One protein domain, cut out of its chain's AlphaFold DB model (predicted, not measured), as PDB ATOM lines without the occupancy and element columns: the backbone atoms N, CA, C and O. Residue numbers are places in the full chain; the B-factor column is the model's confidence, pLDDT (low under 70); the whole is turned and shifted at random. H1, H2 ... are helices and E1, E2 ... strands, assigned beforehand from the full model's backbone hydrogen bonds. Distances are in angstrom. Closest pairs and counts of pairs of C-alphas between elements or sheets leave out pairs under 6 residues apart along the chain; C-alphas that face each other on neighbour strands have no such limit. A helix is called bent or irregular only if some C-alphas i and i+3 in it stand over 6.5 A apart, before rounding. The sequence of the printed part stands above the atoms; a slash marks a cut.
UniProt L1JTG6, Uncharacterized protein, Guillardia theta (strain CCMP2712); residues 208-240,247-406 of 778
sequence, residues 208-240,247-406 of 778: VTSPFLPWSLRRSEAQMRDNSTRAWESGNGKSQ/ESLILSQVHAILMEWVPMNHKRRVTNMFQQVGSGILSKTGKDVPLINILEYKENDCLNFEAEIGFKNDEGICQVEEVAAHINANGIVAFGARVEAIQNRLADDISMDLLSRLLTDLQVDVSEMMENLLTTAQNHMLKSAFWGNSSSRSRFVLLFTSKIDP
ATOM      1  N   VAL A 208     110.051 169.974 203.347       93.00
ATOM      2  CA  VAL A 208     110.900 170.608 204.361       93.00
ATOM      3  C   VAL A 208     112.066 169.686 204.688       93.00
ATOM      4  O   VAL A 208     111.869 168.519 205.047       93.00
ATOM      5  N   THR A 209     113.282 170.216 204.599       95.00
ATOM      6  CA  THR A 209     114.511 169.522 204.990       95.00
ATOM      7  C   THR A 209     115.274 170.287 206.067       95.00
ATOM      8  O   THR A 209     115.187 171.510 206.195       95.00
ATOM      9  N   SER A 210     116.023 169.540 206.875       95.00
ATOM     10  CA  SER A 210     116.993 170.074 207.832       95.00
ATOM     11  C   SER A 210     118.411 169.653 207.431       95.00
ATOM     12  O   SER A 210     118.606 168.511 206.998       95.00
ATOM     13  N   PRO A 211     119.432 170.499 207.643       94.62
ATOM     14  CA  PRO A 211     120.813 170.170 207.314       94.62
ATOM     15  C   PRO A 211     121.314 168.976 208.141       94.62
ATOM     16  O   PRO A 211     121.154 168.924 209.364       94.62
ATOM     17  N   PHE A 212     121.957 168.002 207.489       93.06
ATOM     18  CA  PHE A 212     122.458 166.805 208.166       93.06
ATOM     19  C   PHE A 212     123.827 166.345 207.656       93.06
ATOM     20  O   PHE A 212     124.011 166.069 206.480       93.06
ATOM     21  N   LEU A 213     124.786 166.153 208.563       92.25
ATOM     22  CA  LEU A 213     126.039 165.441 208.297       92.25
ATOM     23  C   LEU A 213     126.303 164.414 209.401       92.25
ATOM     24  O   LEU A 213     126.230 164.769 210.580       92.25
ATOM     25  N   PRO A 214     126.675 163.168 209.063       88.38
ATOM     26  CA  PRO A 214     127.056 162.176 210.063       88.38
ATOM     27  C   PRO A 214     128.336 162.504 210.803       88.38
ATOM     28  O   PRO A 214     129.199 163.240 210.323       88.38
ATOM     29  N   TRP A 215     128.463 161.927 211.997       85.06
ATOM     30  CA  TRP A 215     129.500 162.321 212.939       85.06
ATOM     31  C   TRP A 215     130.871 161.898 212.417       85.06
ATOM     32  O   TRP A 215     131.854 162.578 212.678       85.06
ATOM     33  N   SER A 216     130.943 160.854 211.586       84.56
ATOM     34  CA  SER A 216     132.166 160.484 210.871       84.56
ATOM     35  C   SER A 216     132.744 161.589 209.973       84.56
ATOM     36  O   SER A 216     133.952 161.585 209.732       84.56
ATOM     37  N   LEU A 217     131.916 162.516 209.471       86.00
ATOM     38  CA  LEU A 217     132.330 163.631 208.603       86.00
ATOM     39  C   LEU A 217     132.551 164.944 209.368       86.00
ATOM     40  O   LEU A 217     133.057 165.924 208.810       86.00
ATOM     41  N   ARG A 218     132.178 164.972 210.649       84.94
ATOM     42  CA  ARG A 218     132.228 166.156 211.506       84.94
ATOM     43  C   ARG A 218     133.325 165.997 212.548       84.94
ATOM     44  O   ARG A 218     133.497 164.932 213.133       84.94
ATOM     45  N   ARG A 219     134.070 167.065 212.811       78.69
ATOM     46  CA  ARG A 219     134.982 167.135 213.966       78.69
ATOM     47  C   ARG A 219     134.494 168.142 214.995       78.69
ATOM     48  O   ARG A 219     134.858 168.038 216.160       78.69
ATOM     49  N   SER A 220     133.677 169.100 214.561       76.25
ATOM     50  CA  SER A 220     132.966 170.037 215.425       76.25
ATOM     51  C   SER A 220     131.667 169.438 215.977       76.25
ATOM     52  O   SER A 220     130.918 168.787 215.249       76.25
ATOM     53  N   GLU A 221     131.371 169.734 217.244       78.50
ATOM     54  CA  GLU A 221     130.098 169.422 217.915       78.50
ATOM     55  C   GLU A 221     129.030 170.513 217.712       78.50
ATOM     56  O   GLU A 221     128.017 170.523 218.412       78.50
ATOM     57  N   ALA A 222     129.243 171.457 216.784       80.12
ATOM     58  CA  ALA A 222     128.266 172.503 216.484       80.12
ATOM     59  C   ALA A 222     126.866 171.901 216.260       80.12
ATOM     60  O   ALA A 222     126.717 170.861 215.622       80.12
ATOM     61  N   GLN A 223     125.816 172.524 216.777       84.00
ATOM     62  CA  GLN A 223     124.469 172.060 216.457       84.00
ATOM     63  C   GLN A 223     124.103 172.524 215.052       84.00
ATOM     64  O   GLN A 223     124.432 173.649 214.679       84.00
ATOM     65  N   MET A 224     123.493 171.625 214.280       88.88
ATOM     66  CA  MET A 224     122.949 171.972 212.972       88.88
ATOM     67  C   MET A 224     121.543 172.551 213.138       88.88
ATOM     68  O   MET A 224     120.901 172.293 214.164       88.88
ATOM     69  N   ARG A 225     121.079 173.347 212.170       89.69
ATOM     70  CA  ARG A 225     119.713 173.895 212.193       89.69
ATOM     71  C   ARG A 225     118.670 172.765 212.147       89.69
ATOM     72  O   ARG A 225     118.920 171.697 211.595       89.69
ATOM     73  N   ASP A 226     117.519 172.994 212.774       91.38
ATOM     74  CA  ASP A 226     116.411 172.039 212.841       91.38
ATOM     75  C   ASP A 226     115.108 172.719 212.398       91.38
ATOM     76  O   ASP A 226     114.618 173.637 213.063       91.38
ATOM     77  N   ASN A 227     114.550 172.248 211.283       91.75
ATOM     78  CA  ASN A 227     113.332 172.764 210.664       91.75
ATOM     79  C   ASN A 227     112.091 171.909 210.949       91.75
ATOM     80  O   ASN A 227     111.037 172.165 210.375       91.75
ATOM     81  N   SER A 228     112.152 170.950 211.880       90.00
ATOM     82  CA  SER A 228     110.999 170.110 212.263       90.00
ATOM     83  C   SER A 228     109.758 170.924 212.656       90.00
ATOM     84  O   SER A 228     108.627 170.547 212.358       90.00
ATOM     85  N   THR A 229     109.946 172.096 213.272       90.62
ATOM     86  CA  THR A 229     108.841 173.007 213.638       90.62
ATOM     87  C   THR A 229     108.128 173.643 212.442       90.62
ATOM     88  O   THR A 229     106.994 174.102 212.582       90.62
ATOM     89  N   ARG A 230     108.772 173.657 211.272       88.38
ATOM     90  CA  ARG A 230     108.257 174.190 210.005       88.38
ATOM     91  C   ARG A 230     107.684 173.104 209.099       88.38
ATOM     92  O   ARG A 230     107.152 173.429 208.049       88.38
ATOM     93  N   ALA A 231     107.714 171.836 209.516       87.81
ATOM     94  CA  ALA A 231     107.217 170.699 208.739       87.81
ATOM     95  C   ALA A 231     105.770 170.873 208.235       87.81
ATOM     96  O   ALA A 231     105.418 170.382 207.173       87.81
ATOM     97  N   TRP A 232     104.925 171.611 208.961       86.56
ATOM     98  CA  TRP A 232     103.546 171.892 208.545       86.56
ATOM     99  C   TRP A 232     103.442 172.804 207.306       86.56
ATOM    100  O   TRP A 232     102.384 172.848 206.679       86.56
ATOM    101  N   GLU A 233     104.504 173.533 206.944       85.44
ATOM    102  CA  GLU A 233     104.534 174.417 205.773       85.44
ATOM    103  C   GLU A 233     104.408 173.621 204.460       85.44
ATOM    104  O   GLU A 233     103.719 174.082 203.548       85.44
ATOM    105  N   SER A 234     104.957 172.397 204.386       85.06
ATOM    106  CA  SER A 234     104.868 171.562 203.175       85.06
ATOM    107  C   SER A 234     103.437 171.136 202.849       85.06
ATOM    108  O   SER A 234     103.091 171.031 201.676       85.06
ATOM    109  N   GLY A 235     102.593 170.927 203.866       79.56
ATOM    110  CA  GLY A 235     101.202 170.498 203.682       79.56
ATOM    111  C   GLY A 235     100.276 171.598 203.160       79.56
ATOM    112  O   GLY A 235      99.204 171.322 202.627       79.56
ATOM    113  N   ASN A 236     100.690 172.864 203.276       79.00
ATOM    114  CA  ASN A 236      99.956 173.994 202.700       79.00
ATOM    115  C   ASN A 236     100.305 174.244 201.228       79.00
ATOM    116  O   ASN A 236      99.616 175.021 200.562       79.00
ATOM    117  N   GLY A 237     101.388 173.639 200.742       71.69
ATOM    118  CA  GLY A 237     101.823 173.770 199.364       71.69
ATOM    119  C   GLY A 237     100.956 172.954 198.406       71.69
ATOM    120  O   GLY A 237     100.419 171.900 198.753       71.69
ATOM    121  N   LYS A 238     100.801 173.448 197.178       70.25
ATOM    122  CA  LYS A 238     100.198 172.677 196.086       70.25
ATOM    123  C   LYS A 238     101.195 171.623 195.595       70.25
ATOM    124  O   LYS A 238     102.405 171.830 195.658       70.25
ATOM    125  N   SER A 239     100.671 170.507 195.099       68.00
ATOM    126  CA  SER A 239     101.442 169.483 194.393       68.00
ATOM    127  C   SER A 239     101.125 169.549 192.903       68.00
ATOM    128  O   SER A 239      99.960 169.739 192.539       68.00
ATOM    129  N   GLN A 240     102.149 169.402 192.063       68.12
ATOM    130  CA  GLN A 240     102.001 169.290 190.611       68.12
ATOM    131  C   GLN A 240     101.933 167.832 190.124       68.12
ATOM    132  O   GLN A 240     101.759 167.608 188.929       68.12
ATOM    133  N   GLU A 247     101.759 153.821 196.476       77.75
ATOM    134  CA  GLU A 247     102.716 153.721 197.583       77.75
ATOM    135  C   GLU A 247     102.827 152.271 198.103       77.75
ATOM    136  O   GLU A 247     101.909 151.775 198.769       77.75
ATOM    137  N   SER A 248     103.962 151.601 197.870       82.00
ATOM    138  CA  SER A 248     104.207 150.241 198.392       82.00
ATOM    139  C   SER A 248     105.175 150.219 199.585       82.00
ATOM    140  O   SER A 248     105.126 149.284 200.392       82.00
ATOM    141  N   LEU A 249     106.014 151.253 199.751       88.50
ATOM    142  CA  LEU A 249     107.050 151.362 200.776       88.50
ATOM    143  C   LEU A 249     107.027 152.723 201.471       88.50
ATOM    144  O   LEU A 249     107.201 153.788 200.877       88.50
ATOM    145  N   ILE A 250     106.943 152.659 202.796       91.88
ATOM    146  CA  ILE A 250     106.974 153.828 203.667       91.88
ATOM    147  C   ILE A 250     108.234 153.776 204.527       91.88
ATOM    148  O   ILE A 250     108.575 152.748 205.124       91.88
ATOM    149  N   LEU A 251     108.936 154.905 204.603       93.06
ATOM    150  CA  LEU A 251     110.132 155.089 205.414       93.06
ATOM    151  C   LEU A 251     109.880 156.056 206.572       93.06
ATOM    152  O   LEU A 251     109.293 157.123 206.401       93.06
ATOM    153  N   SER A 252     110.451 155.738 207.735       93.19
ATOM    154  CA  SER A 252     110.473 156.650 208.886       93.19
ATOM    155  C   SER A 252     111.865 157.238 209.125       93.19
ATOM    156  O   SER A 252     112.879 156.527 209.096       93.19
ATOM    157  N   GLN A 253     111.918 158.526 209.462       92.06
ATOM    158  CA  GLN A 253     113.121 159.273 209.849       92.06
ATOM    159  C   GLN A 253     114.241 159.186 208.803       92.06
ATOM    160  O   GLN A 253     115.363 158.739 209.085       92.06
ATOM    161  N   VAL A 254     113.927 159.609 207.576       94.50
ATOM    162  CA  VAL A 254     114.834 159.542 206.425       94.50
ATOM    163  C   VAL A 254     115.929 160.603 206.526       94.50
ATOM    164  O   VAL A 254     115.672 161.800 206.655       94.50
ATOM    165  N   HIS A 255     117.177 160.155 206.442       94.50
ATOM    166  CA  HIS A 255     118.343 161.010 206.267       94.50
ATOM    167  C   HIS A 255     118.994 160.645 204.937       94.50
ATOM    168  O   HIS A 255     119.506 159.533 204.780       94.50
ATOM    169  N   ALA A 256     118.966 161.571 203.989       95.06
ATOM    170  CA  ALA A 256     119.522 161.392 202.663       95.06
ATOM    171  C   ALA A 256     120.893 162.051 202.566       95.06
ATOM    172  O   ALA A 256     121.102 163.152 203.076       95.06
ATOM    173  N   ILE A 257     121.834 161.373 201.914       94.94
ATOM    174  CA  ILE A 257     123.171 161.890 201.651       94.94
ATOM    175  C   ILE A 257     123.525 161.639 200.193       94.94
ATOM    176  O   ILE A 257     123.655 160.498 199.757       94.94
ATOM    177  N   LEU A 258     123.711 162.719 199.450       94.19
ATOM    178  CA  LEU A 258     124.147 162.722 198.066       94.19
ATOM    179  C   LEU A 258     125.667 162.839 198.030       94.19
ATOM    180  O   LEU A 258     126.229 163.830 198.495       94.19
ATOM    181  N   MET A 259     126.339 161.839 197.475       93.12
ATOM    182  CA  MET A 259     127.794 161.820 197.365       93.12
ATOM    183  C   MET A 259     128.247 161.874 195.914       93.12
ATOM    184  O   MET A 259     127.756 161.142 195.056       93.12
ATOM    185  N   GLU A 260     129.243 162.707 195.649       92.00
ATOM    186  CA  GLU A 260     129.906 162.783 194.356       92.00
ATOM    187  C   GLU A 260     131.419 162.933 194.508       92.00
ATOM    188  O   GLU A 260     131.939 163.330 195.557       92.00
ATOM    189  N   TRP A 261     132.135 162.613 193.432       92.62
ATOM    190  CA  TRP A 261     133.550 162.927 193.308       92.62
ATOM    191  C   TRP A 261     133.749 164.035 192.275       92.62
ATOM    192  O   TRP A 261     133.276 163.939 191.143       92.62
ATOM    193  N   VAL A 262     134.479 165.077 192.666       90.00
ATOM    194  CA  VAL A 262     134.796 166.247 191.844       90.00
ATOM    195  C   VAL A 262     136.317 166.403 191.753       90.00
ATOM    196  O   VAL A 262     137.003 166.320 192.779       90.00
ATOM    197  N   PRO A 263     136.886 166.674 190.563       87.44
ATOM    198  CA  PRO A 263     138.325 166.858 190.415       87.44
ATOM    199  C   PRO A 263     138.811 168.083 191.203       87.44
ATOM    200  O   PRO A 263     138.499 169.230 190.883       87.44
ATOM    201  N   MET A 264     139.595 167.835 192.255       81.75
ATOM    202  CA  MET A 264     140.257 168.866 193.062       81.75
ATOM    203  C   MET A 264     141.736 168.932 192.681       81.75
ATOM    204  O   MET A 264     142.556 168.171 193.188       81.75
ATOM    205  N   ASN A 265     142.086 169.860 191.790       67.31
ATOM    206  CA  ASN A 265     143.427 169.922 191.186       67.31
ATOM    207  C   ASN A 265     144.514 170.385 192.180       67.31
ATOM    208  O   ASN A 265     145.707 170.260 191.910       67.31
ATOM    209  N   HIS A 266     144.135 170.952 193.334       66.88
ATOM    210  CA  HIS A 266     145.090 171.447 194.326       66.88
ATOM    211  C   HIS A 266     144.503 171.485 195.743       66.88
ATOM    212  O   HIS A 266     143.366 171.907 195.936       66.88
ATOM    213  N   LYS A 267     145.300 171.155 196.770       66.44
ATOM    214  CA  LYS A 267     144.839 171.131 198.178       66.44
ATOM    215  C   LYS A 267     144.353 172.492 198.698       66.44
ATOM    216  O   LYS A 267     143.391 172.558 199.452       66.44
ATOM    217  N   ARG A 268     144.952 173.583 198.202       72.50
ATOM    218  CA  ARG A 268     144.520 174.969 198.492       72.50
ATOM    219  C   ARG A 268     143.124 175.305 197.956       72.50
ATOM    220  O   ARG A 268     142.610 176.382 198.242       72.50
ATOM    221  N   ARG A 269     142.492 174.417 197.177       80.12
ATOM    222  CA  ARG A 269     141.152 174.661 196.639       80.12
ATOM    223  C   ARG A 269     140.113 174.796 197.746       80.12
ATOM    224  O   ARG A 269     139.324 175.730 197.688       80.12
ATOM    225  N   VAL A 270     140.186 173.952 198.775       79.88
ATOM    226  CA  VAL A 270     139.294 174.032 199.944       79.88
ATOM    227  C   VAL A 270     139.445 175.384 200.651       79.88
ATOM    228  O   VAL A 270     138.455 176.003 201.021       79.88
ATOM    229  N   THR A 271     140.673 175.901 200.758       80.12
ATOM    230  CA  THR A 271     140.944 177.245 201.297       80.12
ATOM    231  C   THR A 271     140.322 178.349 200.448       80.12
ATOM    232  O   THR A 271     139.723 179.274 200.991       80.12
ATOM    233  N   ASN A 272     140.417 178.251 199.121       81.50
ATOM    234  CA  ASN A 272     139.804 179.231 198.225       81.50
ATOM    235  C   ASN A 272     138.270 179.183 198.301       81.50
ATOM    236  O   ASN A 272     137.643 180.236 198.321       81.50
ATOM    237  N   MET A 273     137.674 177.990 198.388       81.25
ATOM    238  CA  MET A 273     136.227 177.823 198.575       81.25
ATOM    239  C   MET A 273     135.778 178.422 199.911       81.25
ATOM    240  O   MET A 273     134.839 179.208 199.935       81.25
ATOM    241  N   PHE A 274     136.507 178.163 201.002       81.81
ATOM    242  CA  PHE A 274     136.254 178.802 202.298       81.81
ATOM    243  C   PHE A 274     136.292 180.335 202.204       81.81
ATOM    244  O   PHE A 274     135.412 181.004 202.737       81.81
ATOM    245  N   GLN A 275     137.267 180.907 201.489       81.44
ATOM    246  CA  GLN A 275     137.331 182.354 201.269       81.44
ATOM    247  C   GLN A 275     136.162 182.873 200.421       81.44
ATOM    248  O   GLN A 275     135.619 183.931 200.730       81.44
ATOM    249  N   GLN A 276     135.755 182.154 199.371       78.00
ATOM    250  CA  GLN A 276     134.608 182.519 198.528       78.00
ATOM    251  C   GLN A 276     133.295 182.514 199.322       78.00
ATOM    252  O   GLN A 276     132.525 183.470 199.238       78.00
ATOM    253  N   VAL A 277     133.093 181.486 200.149       76.75
ATOM    254  CA  VAL A 277     131.942 181.370 201.050       76.75
ATOM    255  C   VAL A 277     131.981 182.467 202.119       76.75
ATOM    256  O   VAL A 277     131.033 183.236 202.250       76.75
ATOM    257  N   GLY A 278     133.103 182.621 202.830       71.62
ATOM    258  CA  GLY A 278     133.244 183.585 203.929       71.62
ATOM    259  C   GLY A 278     133.236 185.057 203.498       71.62
ATOM    260  O   GLY A 278     132.925 185.932 204.300       71.62
ATOM    261  N   SER A 279     133.548 185.352 202.234       65.75
ATOM    262  CA  SER A 279     133.448 186.707 201.669       65.75
ATOM    263  C   SER A 279     132.051 187.051 201.146       65.75
ATOM    264  O   SER A 279     131.843 188.168 200.655       65.75
ATOM    265  N   GLY A 280     131.106 186.106 201.223       63.06
ATOM    266  CA  GLY A 280     129.765 186.258 200.672       63.06
ATOM    267  C   GLY A 280     129.785 186.520 199.166       63.06
ATOM    268  O   GLY A 280     128.906 187.214 198.670       63.06
ATOM    269  N   ILE A 281     130.798 186.040 198.428       54.19
ATOM    270  CA  ILE A 281     130.874 186.237 196.968       54.19
ATOM    271  C   ILE A 281     129.693 185.571 196.267       54.19
ATOM    272  O   ILE A 281     129.200 186.124 195.290       54.19
ATOM    273  N   LEU A 282     129.186 184.470 196.823       52.34
ATOM    274  CA  LEU A 282     127.918 183.894 196.394       52.34
ATOM    275  C   LEU A 282     126.790 184.932 196.516       52.34
ATOM    276  O   LEU A 282     126.046 185.125 195.574       52.34
ATOM    277  N   SER A 283     126.727 185.702 197.609       48.31
ATOM    278  CA  SER A 283     125.659 186.679 197.901       48.31
ATOM    279  C   SER A 283     125.672 187.953 197.035       48.31
ATOM    280  O   SER A 283     124.792 188.801 197.204       48.31
ATOM    281  N   LYS A 284     126.659 188.155 196.147       42.38
ATOM    282  CA  LYS A 284     126.834 189.419 195.395       42.38
ATOM    283  C   LYS A 284     126.196 189.437 194.003       42.38
ATOM    284  O   LYS A 284     126.137 190.506 193.395       42.38
ATOM    285  N   THR A 285     125.696 188.310 193.511       42.28
ATOM    286  CA  THR A 285     124.877 188.224 192.292       42.28
ATOM    287  C   THR A 285     123.412 188.238 192.726       42.28
ATOM    288  O   THR A 285     122.953 187.312 193.372       42.28
ATOM    289  N   GLY A 286     122.729 189.369 192.536       40.75
ATOM    290  CA  GLY A 286     121.503 189.705 193.264       40.75
ATOM    291  C   GLY A 286     120.325 188.743 193.078       40.75
ATOM    292  O   GLY A 286     119.941 188.495 191.945       40.75
ATOM    293  N   LYS A 287     119.713 188.389 194.225       40.81
ATOM    294  CA  LYS A 287     118.516 187.547 194.446       40.81
ATOM    295  C   LYS A 287     118.694 186.111 193.931       40.81
ATOM    296  O   LYS A 287     119.163 185.922 192.825       40.81
ATOM    297  N   ASP A 288     118.345 185.134 194.766       55.06
ATOM    298  CA  ASP A 288     118.442 183.687 194.486       55.06
ATOM    299  C   ASP A 288     119.849 183.098 194.723       55.06
ATOM    300  O   ASP A 288     120.418 182.386 193.904       55.06
ATOM    301  N   VAL A 289     120.453 183.423 195.873       59.00
ATOM    302  CA  VAL A 289     121.741 182.854 196.296       59.00
ATOM    303  C   VAL A 289     121.542 182.075 197.592       59.00
ATOM    304  O   VAL A 289     120.981 182.651 198.528       59.00
ATOM    305  N   PRO A 290     122.076 180.843 197.707       65.50
ATOM    306  CA  PRO A 290     121.994 180.093 198.946       65.50
ATOM    307  C   PRO A 290     122.694 180.823 200.102       65.50
ATOM    308  O   PRO A 290     123.847 181.263 199.984       65.50
ATOM    309  N   LEU A 291     122.010 180.950 201.242       75.25
ATOM    310  CA  LEU A 291     122.591 181.520 202.456       75.25
ATOM    311  C   LEU A 291     123.459 180.457 203.129       75.25
ATOM    312  O   LEU A 291     122.954 179.438 203.590       75.25
ATOM    313  N   ILE A 292     124.769 180.704 203.208       83.19
ATOM    314  CA  ILE A 292     125.724 179.722 203.728       83.19
ATOM    315  C   ILE A 292     126.205 180.072 205.137       83.19
ATOM    316  O   ILE A 292     126.715 181.167 205.383       83.19
ATOM    317  N   ASN A 293     126.134 179.094 206.039       86.38
ATOM    318  CA  ASN A 293     126.667 179.140 207.393       86.38
ATOM    319  C   ASN A 293     127.808 178.122 207.564       86.38
ATOM    320  O   ASN A 293     127.607 176.916 207.455       86.38
ATOM    321  N   ILE A 294     129.028 178.588 207.837       87.25
ATOM    322  CA  ILE A 294     130.197 177.701 207.948       87.25
ATOM    323  C   ILE A 294     130.182 176.985 209.305       87.25
ATOM    324  O   ILE A 294     130.269 177.627 210.349       87.25
ATOM    325  N   LEU A 295     130.156 175.651 209.282       86.69
ATOM    326  CA  LEU A 295     130.189 174.806 210.479       86.69
ATOM    327  C   LEU A 295     131.618 174.504 210.932       86.69
ATOM    328  O   LEU A 295     131.933 174.534 212.122       86.69
ATOM    329  N   GLU A 296     132.480 174.145 209.982       87.50
ATOM    330  CA  GLU A 296     133.845 173.714 210.261       87.50
ATOM    331  C   GLU A 296     134.747 173.983 209.058       87.50
ATOM    332  O   GLU A 296     134.371 173.752 207.912       87.50
ATOM    333  N   TYR A 297     135.978 174.410 209.317       89.38
ATOM    334  CA  TYR A 297     136.996 174.536 208.286       89.38
ATOM    335  C   TYR A 297     138.342 174.063 208.815       89.38
ATOM    336  O   TYR A 297     138.810 174.509 209.865       89.38
ATOM    337  N   LYS A 298     138.998 173.197 208.043       85.56
ATOM    338  CA  LYS A 298     140.408 172.883 208.221       85.56
ATOM    339  C   LYS A 298     141.161 173.147 206.936       85.56
ATOM    340  O   LYS A 298     140.858 172.595 205.876       85.56
ATOM    341  N   GLU A 299     142.203 173.952 207.077       83.81
ATOM    342  CA  GLU A 299     143.045 174.364 205.971       83.81
ATOM    343  C   GLU A 299     143.567 173.162 205.174       83.81
ATOM    344  O   GLU A 299     144.165 172.241 205.733       83.81
ATOM    345  N   ASN A 300     143.349 173.194 203.856       82.56
ATOM    346  CA  ASN A 300     143.796 172.175 202.904       82.56
ATOM    347  C   ASN A 300     143.255 170.743 203.135       82.56
ATOM    348  O   ASN A 300     143.801 169.811 202.540       82.56
ATOM    349  N   ASP A 301     142.233 170.555 203.977       86.12
ATOM    350  CA  ASP A 301     141.686 169.231 204.320       86.12
ATOM    351  C   ASP A 301     140.179 169.153 204.052       86.12
ATOM    352  O   ASP A 301     139.763 168.444 203.140       86.12
ATOM    353  N   CYS A 302     139.358 169.904 204.790       89.12
ATOM    354  CA  CYS A 302     137.905 169.834 204.653       89.12
ATOM    355  C   CYS A 302     137.201 171.152 204.994       89.12
ATOM    356  O   CYS A 302     137.701 171.961 205.781       89.12
ATOM    357  N   LEU A 303     136.025 171.339 204.404       91.00
ATOM    358  CA  LEU A 303     135.110 172.444 204.654       91.00
ATOM    359  C   LEU A 303     133.699 171.875 204.845       91.00
ATOM    360  O   LEU A 303     133.198 171.195 203.953       91.00
ATOM    361  N   ASN A 304     133.083 172.180 205.987       92.50
ATOM    362  CA  ASN A 304     131.702 171.842 206.308       92.50
ATOM    363  C   ASN A 304     130.882 173.122 206.466       92.50
ATOM    364  O   ASN A 304     131.299 174.039 207.180       92.50
ATOM    365  N   PHE A 305     129.708 173.173 205.851       91.31
ATOM    366  CA  PHE A 305     128.786 174.300 205.971       91.31
ATOM    367  C   PHE A 305     127.336 173.859 205.794       91.31
ATOM    368  O   PHE A 305     127.074 172.800 205.234       91.31
ATOM    369  N   GLU A 306     126.410 174.677 206.271       91.31
ATOM    370  CA  GLU A 306     124.980 174.589 205.980       91.31
ATOM    371  C   GLU A 306     124.653 175.600 204.892       91.31
ATOM    372  O   GLU A 306     125.213 176.697 204.889       91.31
ATOM    373  N   ALA A 307     123.764 175.240 203.981       88.75
ATOM    374  CA  ALA A 307     123.250 176.115 202.950       88.75
ATOM    375  C   ALA A 307     121.725 176.064 202.982       88.75
ATOM    376  O   ALA A 307     121.142 174.985 202.924       88.75
ATOM    377  N   GLU A 308     121.106 177.232 203.082       88.00
ATOM    378  CA  GLU A 308     119.679 177.421 202.835       88.00
ATOM    379  C   GLU A 308     119.520 177.762 201.358       88.00
ATOM    380  O   GLU A 308     120.023 178.796 200.907       88.00
ATOM    381  N   ILE A 309     118.904 176.854 200.611       81.94
ATOM    382  CA  ILE A 309     118.677 176.972 199.178       81.94
ATOM    383  C   ILE A 309     117.339 177.696 199.001       81.94
ATOM    384  O   ILE A 309     116.318 177.316 199.565       81.94
ATOM    385  N   GLY A 310     117.384 178.829 198.304       67.44
ATOM    386  CA  GLY A 310     116.253 179.744 198.161       67.44
ATOM    387  C   GLY A 310     116.062 180.153 196.712       67.44
ATOM    388  O   GLY A 310     116.019 181.352 196.420       67.44
ATOM    389  N   PHE A 311     116.040 179.171 195.808       66.88
ATOM    390  CA  PHE A 311     115.668 179.409 194.419       66.88
ATOM    391  C   PHE A 311     114.175 179.753 194.326       66.88
ATOM    392  O   PHE A 311     113.402 179.593 195.273       66.88
ATOM    393  N   LYS A 312     113.775 180.377 193.217       64.06
ATOM    394  CA  LYS A 312     112.406 180.866 193.061       64.06
ATOM    395  C   LYS A 312     111.491 179.721 192.629       64.06
ATOM    396  O   LYS A 312     111.545 179.313 191.476       64.06
ATOM    397  N   ASN A 313     110.595 179.321 193.522       66.69
ATOM    398  CA  ASN A 313     109.643 178.241 193.263       66.69
ATOM    399  C   ASN A 313     108.421 178.708 192.463       66.69
ATOM    400  O   ASN A 313     108.065 179.897 192.450       66.69
ATOM    401  N   ASP A 314     107.734 177.737 191.867       68.50
ATOM    402  CA  ASP A 314     106.448 177.915 191.204       68.50
ATOM    403  C   ASP A 314     105.334 178.394 192.157       68.50
ATOM    404  O   ASP A 314     105.356 178.198 193.378       68.50
ATOM    405  N   GLU A 315     104.315 179.055 191.591       67.81
ATOM    406  CA  GLU A 315     103.232 179.675 192.362       67.81
ATOM    407  C   GLU A 315     102.446 178.650 193.202       67.81
ATOM    408  O   GLU A 315     101.590 177.910 192.711       67.81
ATOM    409  N   GLY A 316     102.667 178.681 194.518       71.94
ATOM    410  CA  GLY A 316     101.957 177.851 195.493       71.94
ATOM    411  C   GLY A 316     102.740 176.640 195.998       71.94
ATOM    412  O   GLY A 316     102.176 175.887 196.789       71.94
ATOM    413  N   ILE A 317     104.001 176.468 195.597       79.81
ATOM    414  CA  ILE A 317     104.889 175.417 196.108       79.81
ATOM    415  C   ILE A 317     105.718 175.971 197.267       79.81
ATOM    416  O   ILE A 317     106.334 177.033 197.159       79.81
ATOM    417  N   CYS A 318     105.716 175.264 198.396       83.62
ATOM    418  CA  CYS A 318     106.478 175.643 199.580       83.62
ATOM    419  C   CYS A 318     107.631 174.659 199.785       83.62
ATOM    420  O   CYS A 318     107.399 173.506 200.148       83.62
ATOM    421  N   GLN A 319     108.859 175.120 199.551       85.62
ATOM    422  CA  GLN A 319     110.067 174.348 199.823       85.62
ATOM    423  C   GLN A 319     110.907 175.099 200.845       85.62
ATOM    424  O   GLN A 319     111.229 176.276 200.679       85.62
ATOM    425  N   VAL A 320     111.215 174.412 201.937       88.12
ATOM    426  CA  VAL A 320     112.185 174.862 202.930       88.12
ATOM    427  C   VAL A 320     113.371 173.930 202.803       88.12
ATOM    428  O   VAL A 320     113.395 172.862 203.415       88.12
ATOM    429  N   GLU A 321     114.311 174.315 201.950       89.12
ATOM    430  CA  GLU A 321     115.430 173.467 201.586       89.12
ATOM    431  C   GLU A 321     116.700 173.914 202.305       89.12
ATOM    432  O   GLU A 321     117.314 174.938 201.999       89.12
ATOM    433  N   GLU A 322     117.114 173.119 203.285       91.31
ATOM    434  CA  GLU A 322     118.378 173.333 203.968       91.31
ATOM    435  C   GLU A 322     119.227 172.070 203.959       91.31
ATOM    436  O   GLU A 322     118.830 170.998 204.425       91.31
ATOM    437  N   VAL A 323     120.449 172.221 203.459       93.31
ATOM    438  CA  VAL A 323     121.394 171.125 203.260       93.31
ATOM    439  C   VAL A 323     122.685 171.386 204.002       93.31
ATOM    440  O   VAL A 323     123.147 172.520 204.121       93.31
ATOM    441  N   ALA A 324     123.327 170.323 204.469       93.62
ATOM    442  CA  ALA A 324     124.689 170.402 204.964       93.62
ATOM    443  C   ALA A 324     125.656 169.827 203.928       93.62
ATOM    444  O   ALA A 324     125.461 168.724 203.426       93.62
ATOM    445  N   ALA A 325     126.720 170.558 203.627       93.06
ATOM    446  CA  ALA A 325     127.743 170.174 202.671       93.06
ATOM    447  C   ALA A 325     129.054 169.832 203.387       93.06
ATOM    448  O   ALA A 325     129.510 170.567 204.263       93.06
ATOM    449  N   HIS A 326     129.688 168.741 202.968       93.31
ATOM    450  CA  HIS A 326     131.043 168.339 203.323       93.31
ATOM    451  C   HIS A 326     131.892 168.293 202.054       93.31
ATOM    452  O   HIS A 326     131.650 167.474 201.169       93.31
ATOM    453  N   ILE A 327     132.911 169.147 201.973       91.75
ATOM    454  CA  ILE A 327     133.860 169.184 200.857       91.75
ATOM    455  C   ILE A 327     135.238 168.785 201.369       91.75
ATOM    456  O   ILE A 327     135.826 169.472 202.206       91.75
ATOM    457  N   ASN A 328     135.780 167.702 200.822       89.50
ATOM    458  CA  ASN A 328     137.108 167.193 201.144       89.50
ATOM    459  C   ASN A 328     138.126 167.573 200.050       89.50
ATOM    460  O   ASN A 328     137.831 167.550 198.854       89.50
ATOM    461  N   ALA A 329     139.372 167.852 200.437       85.88
ATOM    462  CA  ALA A 329     140.494 168.097 199.529       85.88
ATOM    463  C   ALA A 329     140.796 166.913 198.589       85.88
ATOM    464  O   ALA A 329     141.438 167.098 197.554       85.88
ATOM    465  N   ASN A 330     140.331 165.708 198.928       84.44
ATOM    466  CA  ASN A 330     140.404 164.522 198.069       84.44
ATOM    467  C   ASN A 330     139.322 164.483 196.968       84.44
ATOM    468  O   ASN A 330     139.245 163.508 196.220       84.44
ATOM    469  N   GLY A 331     138.485 165.517 196.859       87.94
ATOM    470  CA  GLY A 331     137.449 165.628 195.832       87.94
ATOM    471  C   GLY A 331     136.122 164.967 196.172       87.94
ATOM    472  O   GLY A 331     135.184 165.100 195.398       87.94
ATOM    473  N   ILE A 332     136.015 164.304 197.324       90.94
ATOM    474  CA  ILE A 332     134.724 163.835 197.826       90.94
ATOM    475  C   ILE A 332     133.905 165.036 198.279       90.94
ATOM    476  O   ILE A 332     134.366 165.846 199.089       90.94
ATOM    477  N   VAL A 333     132.692 165.115 197.751       92.44
ATOM    478  CA  VAL A 333     131.681 166.086 198.137       92.44
ATOM    479  C   VAL A 333     130.447 165.311 198.582       92.44
ATOM    480  O   VAL A 333     129.973 164.438 197.856       92.44
ATOM    481  N   ALA A 334     129.956 165.601 199.782       94.38
ATOM    482  CA  ALA A 334     128.744 165.005 200.323       94.38
ATOM    483  C   ALA A 334     127.762 166.100 200.737       94.38
ATOM    484  O   ALA A 334     128.145 167.031 201.441       94.38
ATOM    485  N   PHE A 335     126.508 165.963 200.330       94.69
ATOM    486  CA  PHE A 335     125.402 166.819 200.745       94.69
ATOM    487  C   PHE A 335     124.421 165.979 201.525       94.69
ATOM    488  O   PHE A 335     123.982 164.957 201.012       94.69
ATOM    489  N   GLY A 336     124.104 166.366 202.750       94.81
ATOM    490  CA  GLY A 336     123.169 165.627 203.574       94.81
ATOM    491  C   GLY A 336     122.016 166.487 204.065       94.81
ATOM    492  O   GLY A 336     122.185 167.645 204.458       94.81
ATOM    493  N   ALA A 337     120.840 165.874 204.037       95.38
ATOM    494  CA  ALA A 337     119.576 166.455 204.441       95.38
ATOM    495  C   ALA A 337     118.773 165.420 205.240       95.38
ATOM    496  O   ALA A 337     118.725 164.235 204.898       95.38
ATOM    497  N   ARG A 338     118.143 165.862 206.324       95.31
ATOM    498  CA  ARG A 338     117.109 165.116 207.043       95.31
ATOM    499  C   ARG A 338     115.758 165.564 206.502       95.31
ATOM    500  O   ARG A 338     115.487 166.761 206.474       95.31
ATOM    501  N   VAL A 339     114.935 164.618 206.068       95.44
ATOM    502  CA  VAL A 339     113.600 164.906 205.532       95.44
ATOM    503  C   VAL A 339     112.632 165.054 206.704       95.44
ATOM    504  O   VAL A 339     112.435 164.103 207.458       95.44
ATOM    505  N   GLU A 340     112.057 166.246 206.878       94.69
ATOM    506  CA  GLU A 340     111.096 166.536 207.957       94.69
ATOM    507  C   GLU A 340     109.654 166.279 207.523       94.69
ATOM    508  O   GLU A 340     108.846 165.770 208.300       94.69
ATOM    509  N   ALA A 341     109.324 166.657 206.289       92.69
ATOM    510  CA  ALA A 341     108.009 166.444 205.702       92.69
ATOM    511  C   ALA A 341     108.060 166.565 204.178       92.69
ATOM    512  O   ALA A 341     108.859 167.333 203.632       92.69
ATOM    513  N   ILE A 342     107.173 165.835 203.504       91.31
ATOM    514  CA  ILE A 342     106.906 165.978 202.074       91.31
ATOM    515  C   ILE A 342     105.394 166.071 201.891       91.31
ATOM    516  O   ILE A 342     104.656 165.174 202.292       91.31
ATOM    517  N   GLN A 343     104.913 167.164 201.300       88.56
ATOM    518  CA  GLN A 343     103.486 167.476 201.192       88.56
ATOM    519  C   GLN A 343     102.789 167.336 202.563       88.56
ATOM    520  O   GLN A 343     103.206 167.960 203.538       88.56
ATOM    521  N   ASN A 344     101.755 166.492 202.652       86.06
ATOM    522  CA  ASN A 344     100.991 166.220 203.872       86.06
ATOM    523  C   ASN A 344     101.596 165.114 204.753       86.06
ATOM    524  O   ASN A 344     101.025 164.781 205.793       86.06
ATOM    525  N   ARG A 345     102.724 164.527 204.342       87.75
ATOM    526  CA  ARG A 345     103.398 163.431 205.035       87.75
ATOM    527  C   ARG A 345     104.497 163.966 205.944       87.75
ATOM    528  O   ARG A 345     105.321 164.777 205.526       87.75
ATOM    529  N   LEU A 346     104.516 163.502 207.188       91.75
ATOM    530  CA  LEU A 346     105.537 163.862 208.176       91.75
ATOM    531  C   LEU A 346     106.710 162.874 208.135       91.75
ATOM    532  O   LEU A 346     106.609 161.808 207.540       91.75
ATOM    533  N   ALA A 347     107.796 163.198 208.837       90.12
ATOM    534  CA  ALA A 347     109.044 162.429 208.872       90.12
ATOM    535  C   ALA A 347     108.900 160.920 209.154       90.12
ATOM    536  O   ALA A 347     109.797 160.158 208.798       90.12
ATOM    537  N   ASP A 348     107.828 160.477 209.814       90.44
ATOM    538  CA  ASP A 348     107.601 159.064 210.136       90.44
ATOM    539  C   ASP A 348     106.871 158.277 209.029       90.44
ATOM    540  O   ASP A 348     106.831 157.050 209.113       90.44
ATOM    541  N   ASP A 349     106.336 158.960 208.011       91.31
ATOM    542  CA  ASP A 349     105.438 158.421 206.980       91.31
ATOM    543  C   ASP A 349     105.841 158.897 205.570       91.31
ATOM    544  O   ASP A 349     105.047 159.482 204.840       91.31
ATOM    545  N   ILE A 350     107.112 158.732 205.196       91.88
ATOM    546  CA  ILE A 350     107.634 159.217 203.910       91.88
ATOM    547  C   ILE A 350     107.538 158.117 202.852       91.88
ATOM    548  O   ILE A 350     108.208 157.093 202.981       91.88
ATOM    549  N   SER A 351     106.767 158.346 201.786       90.44
ATOM    550  CA  SER A 351     106.739 157.448 200.626       90.44
ATOM    551  C   SER A 351     107.995 157.594 199.765       90.44
ATOM    552  O   SER A 351     108.584 158.678 199.646       90.44
ATOM    553  N   MET A 352     108.428 156.487 199.161       89.00
ATOM    554  CA  MET A 352     109.615 156.465 198.303       89.00
ATOM    555  C   MET A 352     109.400 157.227 196.990       89.00
ATOM    556  O   MET A 352     110.329 157.889 196.517       89.00
ATOM    557  N   ASP A 353     108.180 157.240 196.453       86.44
ATOM    558  CA  ASP A 353     107.860 157.975 195.220       86.44
ATOM    559  C   ASP A 353     107.991 159.489 195.399       86.44
ATOM    560  O   ASP A 353     108.557 160.185 194.547       86.44
ATOM    561  N   LEU A 354     107.511 160.016 196.531       88.69
ATOM    562  CA  LEU A 354     107.677 161.425 196.888       88.69
ATOM    563  C   LEU A 354     109.147 161.749 197.176       88.69
ATOM    564  O   LEU A 354     109.639 162.816 196.799       88.69
ATOM    565  N   LEU A 355     109.873 160.814 197.795       91.50
ATOM    566  CA  LEU A 355     111.305 160.957 198.038       91.50
ATOM    567  C   LEU A 355     112.107 161.032 196.728       91.50
ATOM    568  O   LEU A 355     113.055 161.812 196.655       91.50
ATOM    569  N   SER A 356     111.736 160.277 195.687       89.56
ATOM    570  CA  SER A 356     112.425 160.297 194.385       89.56
ATOM    571  C   SER A 356     112.416 161.692 193.734       89.56
ATOM    572  O   SER A 356     113.440 162.151 193.215       89.56
ATOM    573  N   ARG A 357     111.285 162.403 193.839       89.00
ATOM    574  CA  ARG A 357     111.095 163.766 193.321       89.00
ATOM    575  C   ARG A 357     111.893 164.781 194.133       89.00
ATOM    576  O   ARG A 357     112.666 165.537 193.551       89.00
ATOM    577  N   LEU A 358     111.823 164.702 195.467       91.06
ATOM    578  CA  LEU A 358     112.606 165.561 196.367       91.06
ATOM    579  C   LEU A 358     114.102 165.420 196.090       91.06
ATOM    580  O   LEU A 358     114.819 166.407 195.986       91.06
ATOM    581  N   LEU A 359     114.594 164.185 195.962       91.12
ATOM    582  CA  LEU A 359     116.013 163.933 195.721       91.12
ATOM    583  C   LEU A 359     116.477 164.400 194.345       91.12
ATOM    584  O   LEU A 359     117.664 164.675 194.183       91.12
ATOM    585  N   THR A 360     115.581 164.440 193.362       88.69
ATOM    586  CA  THR A 360     115.895 164.952 192.028       88.69
ATOM    587  C   THR A 360     116.057 166.465 192.063       88.69
ATOM    588  O   THR A 360     117.078 166.957 191.584       88.69
ATOM    589  N   ASP A 361     115.119 167.159 192.703       88.50
ATOM    590  CA  ASP A 361     115.149 168.610 192.919       88.50
ATOM    591  C   ASP A 361     116.429 169.029 193.664       88.50
ATOM    592  O   ASP A 361     117.313 169.688 193.112       88.50
ATOM    593  N   LEU A 362     116.654 168.410 194.828       89.19
ATOM    594  CA  LEU A 362     117.864 168.560 195.638       89.19
ATOM    595  C   LEU A 362     119.155 168.320 194.833       89.19
ATOM    596  O   LEU A 362     120.179 168.964 195.053       89.19
ATOM    597  N   GLN A 363     119.163 167.360 193.902       88.94
ATOM    598  CA  GLN A 363     120.338 167.091 193.067       88.94
ATOM    599  C   GLN A 363     120.598 168.185 192.026       88.94
ATOM    600  O   GLN A 363     121.771 168.434 191.711       88.94
ATOM    601  N   VAL A 364     119.557 168.790 191.459       85.81
ATOM    602  CA  VAL A 364     119.684 169.887 190.492       85.81
ATOM    603  C   VAL A 364     120.197 171.139 191.202       85.81
ATOM    604  O   VAL A 364     121.225 171.691 190.795       85.81
ATOM    605  N   ASP A 365     119.604 171.483 192.337       86.50
ATOM    606  CA  ASP A 365     119.912 172.707 193.080       86.50
ATOM    607  C   ASP A 365     121.313 172.690 193.686       86.50
ATOM    608  O   ASP A 365     122.110 173.630 193.569       86.50
ATOM    609  N   VAL A 366     121.698 171.544 194.241       87.69
ATOM    610  CA  VAL A 366     123.053 171.334 194.744       87.69
ATOM    611  C   VAL A 366     124.091 171.342 193.611       87.69
ATOM    612  O   VAL A 366     125.237 171.759 193.824       87.69
ATOM    613  N   SER A 367     123.733 170.913 192.393       86.94
ATOM    614  CA  SER A 367     124.620 171.052 191.229       86.94
ATOM    615  C   SER A 367     124.860 172.510 190.863       86.94
ATOM    616  O   SER A 367     126.013 172.863 190.599       86.94
ATOM    617  N   GLU A 368     123.815 173.334 190.863       83.94
ATOM    618  CA  GLU A 368     123.921 174.767 190.582       83.94
ATOM    619  C   GLU A 368     124.773 175.474 191.643       83.94
ATOM    620  O   GLU A 368     125.725 176.195 191.318       83.94
ATOM    621  N   MET A 369     124.532 175.174 192.924       83.62
ATOM    622  CA  MET A 369     125.364 175.676 194.017       83.62
ATOM    623  C   MET A 369     126.840 175.288 193.827       83.62
ATOM    624  O   MET A 369     127.740 176.113 194.021       83.62
ATOM    625  N   MET A 370     127.115 174.043 193.429       84.88
ATOM    626  CA  MET A 370     128.483 173.584 193.193       84.88
ATOM    627  C   MET A 370     129.147 174.252 191.993       84.88
ATOM    628  O   MET A 370     130.334 174.570 192.080       84.88
ATOM    629  N   GLU A 371     128.430 174.508 190.898       83.88
ATOM    630  CA  GLU A 371     128.987 175.211 189.735       83.88
ATOM    631  C   GLU A 371     129.512 176.605 190.119       83.88
ATOM    632  O   GLU A 371     130.598 176.998 189.681       83.88
ATOM    633  N   ASN A 372     128.814 177.291 191.029       81.56
ATOM    634  CA  ASN A 372     129.213 178.596 191.562       81.56
ATOM    635  C   ASN A 372     130.431 178.531 192.506       81.56
ATOM    636  O   ASN A 372     131.193 179.496 192.623       81.56
ATOM    637  N   LEU A 373     130.648 177.394 193.174       81.75
ATOM    638  CA  LEU A 373     131.780 177.170 194.080       81.75
ATOM    639  C   LEU A 373     133.053 176.689 193.367       81.75
ATOM    640  O   LEU A 373     134.152 176.775 193.924       81.75
ATOM    641  N   LEU A 374     132.947 176.142 192.160       84.81
ATOM    642  CA  LEU A 374     134.066 175.570 191.410       84.81
ATOM    643  C   LEU A 374     134.799 176.619 190.555       84.81
ATOM    644  O   LEU A 374     134.307 177.714 190.298       84.81
ATOM    645  N   THR A 375     136.048 176.336 190.160       84.69
ATOM    646  CA  THR A 375     136.755 177.220 189.215       84.69
ATOM    647  C   THR A 375     136.240 177.023 187.800       84.69
ATOM    648  O   THR A 375     135.754 175.951 187.450       84.69
ATOM    649  N   THR A 376     136.498 177.997 186.926       84.50
ATOM    650  CA  THR A 376     136.287 177.854 185.479       84.50
ATOM    651  C   THR A 376     136.965 176.604 184.907       84.50
ATOM    652  O   THR A 376     136.372 175.922 184.080       84.50
ATOM    653  N   ALA A 377     138.168 176.254 185.378       83.81
ATOM    654  CA  ALA A 377     138.872 175.049 184.935       83.81
ATOM    655  C   ALA A 377     138.187 173.753 185.410       83.81
ATOM    656  O   ALA A 377     138.040 172.819 184.629       83.81
ATOM    657  N   GLN A 378     137.718 173.702 186.663       85.81
ATOM    658  CA  GLN A 378     136.973 172.551 187.191       85.81
ATOM    659  C   GLN A 378     135.613 172.398 186.504       85.81
ATOM    660  O   GLN A 378     135.234 171.291 186.133       85.81
ATOM    661  N   ASN A 379     134.909 173.509 186.281       87.06
ATOM    662  CA  ASN A 379     133.660 173.514 185.529       87.06
ATOM    663  C   ASN A 379     133.886 173.062 184.089       87.06
ATOM    664  O   ASN A 379     133.084 172.297 183.572       87.06
ATOM    665  N   HIS A 380     134.995 173.453 183.456       85.88
ATOM    666  CA  HIS A 380     135.354 172.942 182.137       85.88
ATOM    667  C   HIS A 380     135.599 171.426 182.158       85.88
ATOM    668  O   HIS A 380     135.007 170.721 181.352       85.88
ATOM    669  N   MET A 381     136.358 170.904 183.130       86.88
ATOM    670  CA  MET A 381     136.576 169.456 183.304       86.88
ATOM    671  C   MET A 381     135.278 168.672 183.479       86.88
ATOM    672  O   MET A 381     135.089 167.632 182.850       86.88
ATOM    673  N   LEU A 382     134.373 169.171 184.323       87.19
ATOM    674  CA  LEU A 382     133.068 168.552 184.530       87.19
ATOM    675  C   LEU A 382     132.200 168.652 183.275       87.19
ATOM    676  O   LEU A 382     131.601 167.660 182.875       87.19
ATOM    677  N   LYS A 383     132.153 169.812 182.615       86.00
ATOM    678  CA  LYS A 383     131.401 169.977 181.365       86.00
ATOM    679  C   LYS A 383     131.926 169.036 180.283       86.00
ATOM    680  O   LYS A 383     131.109 168.393 179.638       86.00
ATOM    681  N   SER A 384     133.238 168.863 180.140       83.19
ATOM    682  CA  SER A 384     133.810 167.887 179.204       83.19
ATOM    683  C   SER A 384     133.448 166.446 179.581       83.19
ATOM    684  O   SER A 384     132.973 165.697 178.730       83.19
ATOM    685  N   ALA A 385     133.564 166.069 180.860       82.50
ATOM    686  CA  ALA A 385     133.217 164.721 181.323       82.50
ATOM    687  C   ALA A 385     131.724 164.372 181.141       82.50
ATOM    688  O   ALA A 385     131.386 163.207 180.949       82.50
ATOM    689  N   PHE A 386     130.838 165.373 181.188       79.12
ATOM    690  CA  PHE A 386     129.383 165.218 181.080       79.12
ATOM    691  C   PHE A 386     128.783 165.833 179.795       79.12
ATOM    692  O   PHE A 386     127.596 166.158 179.762       79.12
ATOM    693  N   TRP A 387     129.576 166.004 178.731       74.38
ATOM    694  CA  TRP A 387     129.137 166.491 177.404       74.38
ATOM    695  C   TRP A 387     128.358 167.820 177.404       74.38
ATOM    696  O   TRP A 387     127.466 168.052 176.586       74.38
ATOM    697  N   GLY A 388     128.721 168.724 178.309       72.19
ATOM    698  CA  GLY A 388     128.146 170.059 178.459       72.19
ATOM    699  C   GLY A 388     127.041 170.162 179.507       72.19
ATOM    700  O   GLY A 388     126.701 171.282 179.871       72.19
ATOM    701  N   ASN A 389     126.547 169.045 180.052       71.38
ATOM    702  CA  ASN A 389     125.480 169.033 181.059       71.38
ATOM    703  C   ASN A 389     125.991 168.598 182.434       71.38
ATOM    704  O   ASN A 389     125.693 167.516 182.939       71.38
ATOM    705  N   SER A 390     126.774 169.485 183.058       68.81
ATOM    706  CA  SER A 390     127.270 169.329 184.430       68.81
ATOM    707  C   SER A 390     126.193 169.507 185.509       68.81
ATOM    708  O   SER A 390     126.448 169.180 186.664       68.81
ATOM    709  N   SER A 391     125.000 169.998 185.178       68.75
ATOM    710  CA  SER A 391     123.890 170.129 186.132       68.75
ATOM    711  C   SER A 391     123.244 168.773 186.455       68.75
ATOM    712  O   SER A 391     122.998 168.456 187.614       68.75
ATOM    713  N   SER A 392     123.079 167.905 185.453       68.56
ATOM    714  CA  SER A 392     122.432 166.586 185.577       68.56
ATOM    715  C   SER A 392     123.406 165.454 185.947       68.56
ATOM    716  O   SER A 392     123.321 164.336 185.429       68.56
ATOM    717  N   ARG A 393     124.400 165.729 186.800       77.38
ATOM    718  CA  ARG A 393     125.410 164.735 187.201       77.38
ATOM    719  C   ARG A 393     124.804 163.709 188.152       77.38
ATOM    720  O   ARG A 393     124.182 164.069 189.141       77.38
ATOM    721  N   SER A 394     125.041 162.425 187.878       71.00
ATOM    722  CA  SER A 394     124.583 161.350 188.764       71.00
ATOM    723  C   SER A 394     125.391 161.355 190.056       71.00
ATOM    724  O   SER A 394     126.622 161.281 189.996       71.00
ATOM    725  N   ARG A 395     124.695 161.380 191.193       87.00
ATOM    726  CA  ARG A 395     125.280 161.240 192.528       87.00
ATOM    727  C   ARG A 395     124.925 159.888 193.123       87.00
ATOM    728  O   ARG A 395     123.908 159.295 192.771       87.00
ATOM    729  N   PHE A 396     125.768 159.409 194.027       91.62
ATOM    730  CA  PHE A 396     125.466 158.229 194.815       91.62
ATOM    731  C   PHE A 396     124.561 158.618 195.987       91.62
ATOM    732  O   PHE A 396     124.942 159.467 196.794       91.62
ATOM    733  N   VAL A 397     123.379 158.009 196.078       92.88
ATOM    734  CA  VAL A 397     122.390 158.313 197.121       92.88
ATOM    735  C   VAL A 397     122.539 157.330 198.281       92.88
ATOM    736  O   VAL A 397     122.329 156.132 198.123       92.88
ATOM    737  N   LEU A 398     122.877 157.819 199.468       94.31
ATOM    738  CA  LEU A 398     122.864 157.040 200.702       94.31
ATOM    739  C   LEU A 398     121.650 157.440 201.540       94.31
ATOM    740  O   LEU A 398     121.547 158.587 201.966       94.31
ATOM    741  N   LEU A 399     120.762 156.488 201.808       94.50
ATOM    742  CA  LEU A 399     119.586 156.689 202.648       94.50
ATOM    743  C   LEU A 399     119.771 155.969 203.980       94.50
ATOM    744  O   LEU A 399     119.945 154.751 204.016       94.50
ATOM    745  N   PHE A 400     119.698 156.710 205.081       93.38
ATOM    746  CA  PHE A 400     119.523 156.137 206.409       93.38
ATOM    747  C   PHE A 400     118.074 156.288 206.838       93.38
ATOM    748  O   PHE A 400     117.541 157.394 206.883       93.38
ATOM    749  N   THR A 401     117.468 155.183 207.238       92.81
ATOM    750  CA  THR A 401     116.118 155.163 207.794       92.81
ATOM    751  C   THR A 401     116.107 154.344 209.078       92.81
ATOM    752  O   THR A 401     116.912 153.424 209.269       92.81
ATOM    753  N   SER A 402     115.232 154.709 210.009       89.62
ATOM    754  CA  SER A 402     115.080 153.951 211.250       89.62
ATOM    755  C   SER A 402     114.152 152.751 211.074       89.62
ATOM    756  O   SER A 402     114.376 151.727 211.724       89.62
ATOM    757  N   LYS A 403     113.139 152.853 210.204       88.88
ATOM    758  CA  LYS A 403     112.145 151.804 209.945       88.88
ATOM    759  C   LYS A 403     111.623 151.880 208.513       88.88
ATOM    760  O   LYS A 403     111.526 152.966 207.954       88.88
ATOM    761  N   ILE A 404     111.269 150.714 207.989       90.25
ATOM    762  CA  ILE A 404     110.603 150.524 206.706       90.25
ATOM    763  C   ILE A 404     109.329 149.715 206.940       90.25
ATOM    764  O   ILE A 404     109.359 148.763 207.729       90.25
ATOM    765  N   ASP A 405     108.258 150.077 206.246       89.44
ATOM    766  CA  ASP A 405     106.984 149.368 206.256       89.44
ATOM    767  C   ASP A 405     106.537 149.090 204.804       89.44
ATOM    768  O   ASP A 405     106.535 150.023 204.000       89.44
ATOM    769  N   PRO A 406     106.169 147.839 204.449       87.94
ATOM    770  CA  PRO A 406     106.242 146.625 205.262       87.94
ATOM    771  C   PRO A 406     107.682 146.159 205.511       87.94
ATOM    772  O   PRO A 406     108.550 146.194 204.638       87.94
TER     773      PRO A 406
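What this domain is: This is residues 208 to 240 and 247 to 406 of the 778 residues of an uncharacterized protein of Guillardia theta (strain CCMP2712) (UniProt L1JTG6). A twisted sheet of seven strands has the long helix H3 over one face, with H2 on the same face near E4 and E5, and H4 beyond the end of H3, off the sheet. The short helix H1 packs on the opposite face, by E1 and E7, and the small two-strand sheet of E2 and E9 sits at one end, where E2 runs on into E3 and E8 runs on into E9. The printed part has 193 residues with four named helices and nine named strands, in the order E1 H1 E2 E3 H2 E4 E5 E6 E7 H3 H4 E8 E9, and its class is mixed, helices and strands. The large sheet is branched at E7 and its neighbour pairs are antiparallel, as is the pair E2 and E9. The whole is compact, with a radius of gyration of the C-alphas of 16.7 A and spans of 46 by 36 by 29 A.

Where its parts are: E1 is residues 208 to 211 and begins at C-alpha 208, (110.900, 170.608, 204.361). After a long link of 16 residues, H1 is residues 228 to 236, irregular, with C-alphas 229 and 232 7.4 A apart. E2 is residues 250 to 252, and E3, residues 255 to 261, is 20.1 A long. H2 is residues 269 to 278. E4, residues 291 to 298, is 20.6 A long and bends by 60 degrees at residue 295; E5, residues 302 to 309, is 21.2 A. E6, residues 319 to 328, is 28.0 A, and E7, residues 332 to 342, is 28.2 A and bends by 58 degrees at residue 339. H3, residues 352 to 373, is 30.6 A long and begins at C-alpha 352, (109.615, 156.465, 198.303). H4 is residues 376 to 385, E8 residues 396 to 401, and E9 residues 403 to 405, ending at C-alpha 405, (106.984, 149.368, 206.256).

How they stand to each other: E7 has E1 and E6 on one side and E3 on the other. N 210 and O 338 of E1 and E7 are 2.9 A apart, within hydrogen-bond range, as are N 258 and O 335 of E3 and E7, at 2.7 A. E8 lies on the other side of E3 from E7, with N 257 and O 398 at 2.8 A. E4, E5, E6 and E7 form a meander, each strand the antiparallel neighbour of the one before, and a hairpin at each step; N 293 and O 306, 2.8 A, N 307 and O 323, 2.8 A, and N 326 and O 334, 2.8 A, are within range. In the small sheet, N 250 and O 405 are 2.9 A apart. H3 is on the large sheet; its closest C-alphas to E7 are those of Leu 354 and Ile 342, 6.9 A. H2 is on the same face, over E5 at a height over the sheet of 8.6 A, slantwise to the strands, at 39 degrees to E5 on the local plane; the closest C-alphas of H2 and E5 are those of Val 270 and Cys 302, 6.5 A. H1 is on the opposite face at a height of 6.3 A, only just over E1, on which 3 of its 9 C-alphas fall; the closest C-alphas of H1 and E1 are those of Ala 231 and Val 208, 5.7 A. H2 and H3 are close but not clearly touching, about perpendicular at 84 degrees, with the C-alphas of Met 273 and Leu 373 closest, at 6.4 A. H3 and H4 are also close but not clearly touching, at a steep tilt of 43 degrees, opposite ways, with the C-alphas of Glu 371 and Asn 379 closest, at 6.5 A; H4 is not on the large sheet. In H2 and H4 every O i to N i+4 pair is within hydrogen-bond range; in H3 17 of 18 are, and in H1 0 of 5, against 5 of 6 O i to N i+3 pairs.

The domain as a whole: The two C-alphas farthest apart are those of Ser 279 and Pro 406, 48.6 A. Residues 241 to 246 are cut out, and C-alphas 240 and 247 are 17.1 A apart across the cut. Of the links that are printed whole, E1 to H1 and H2 to E4 are long. The mean pLDDT of the printed part is 83.4; 26 residues are under 70, among them residues 279 to 290 and 310 to 315.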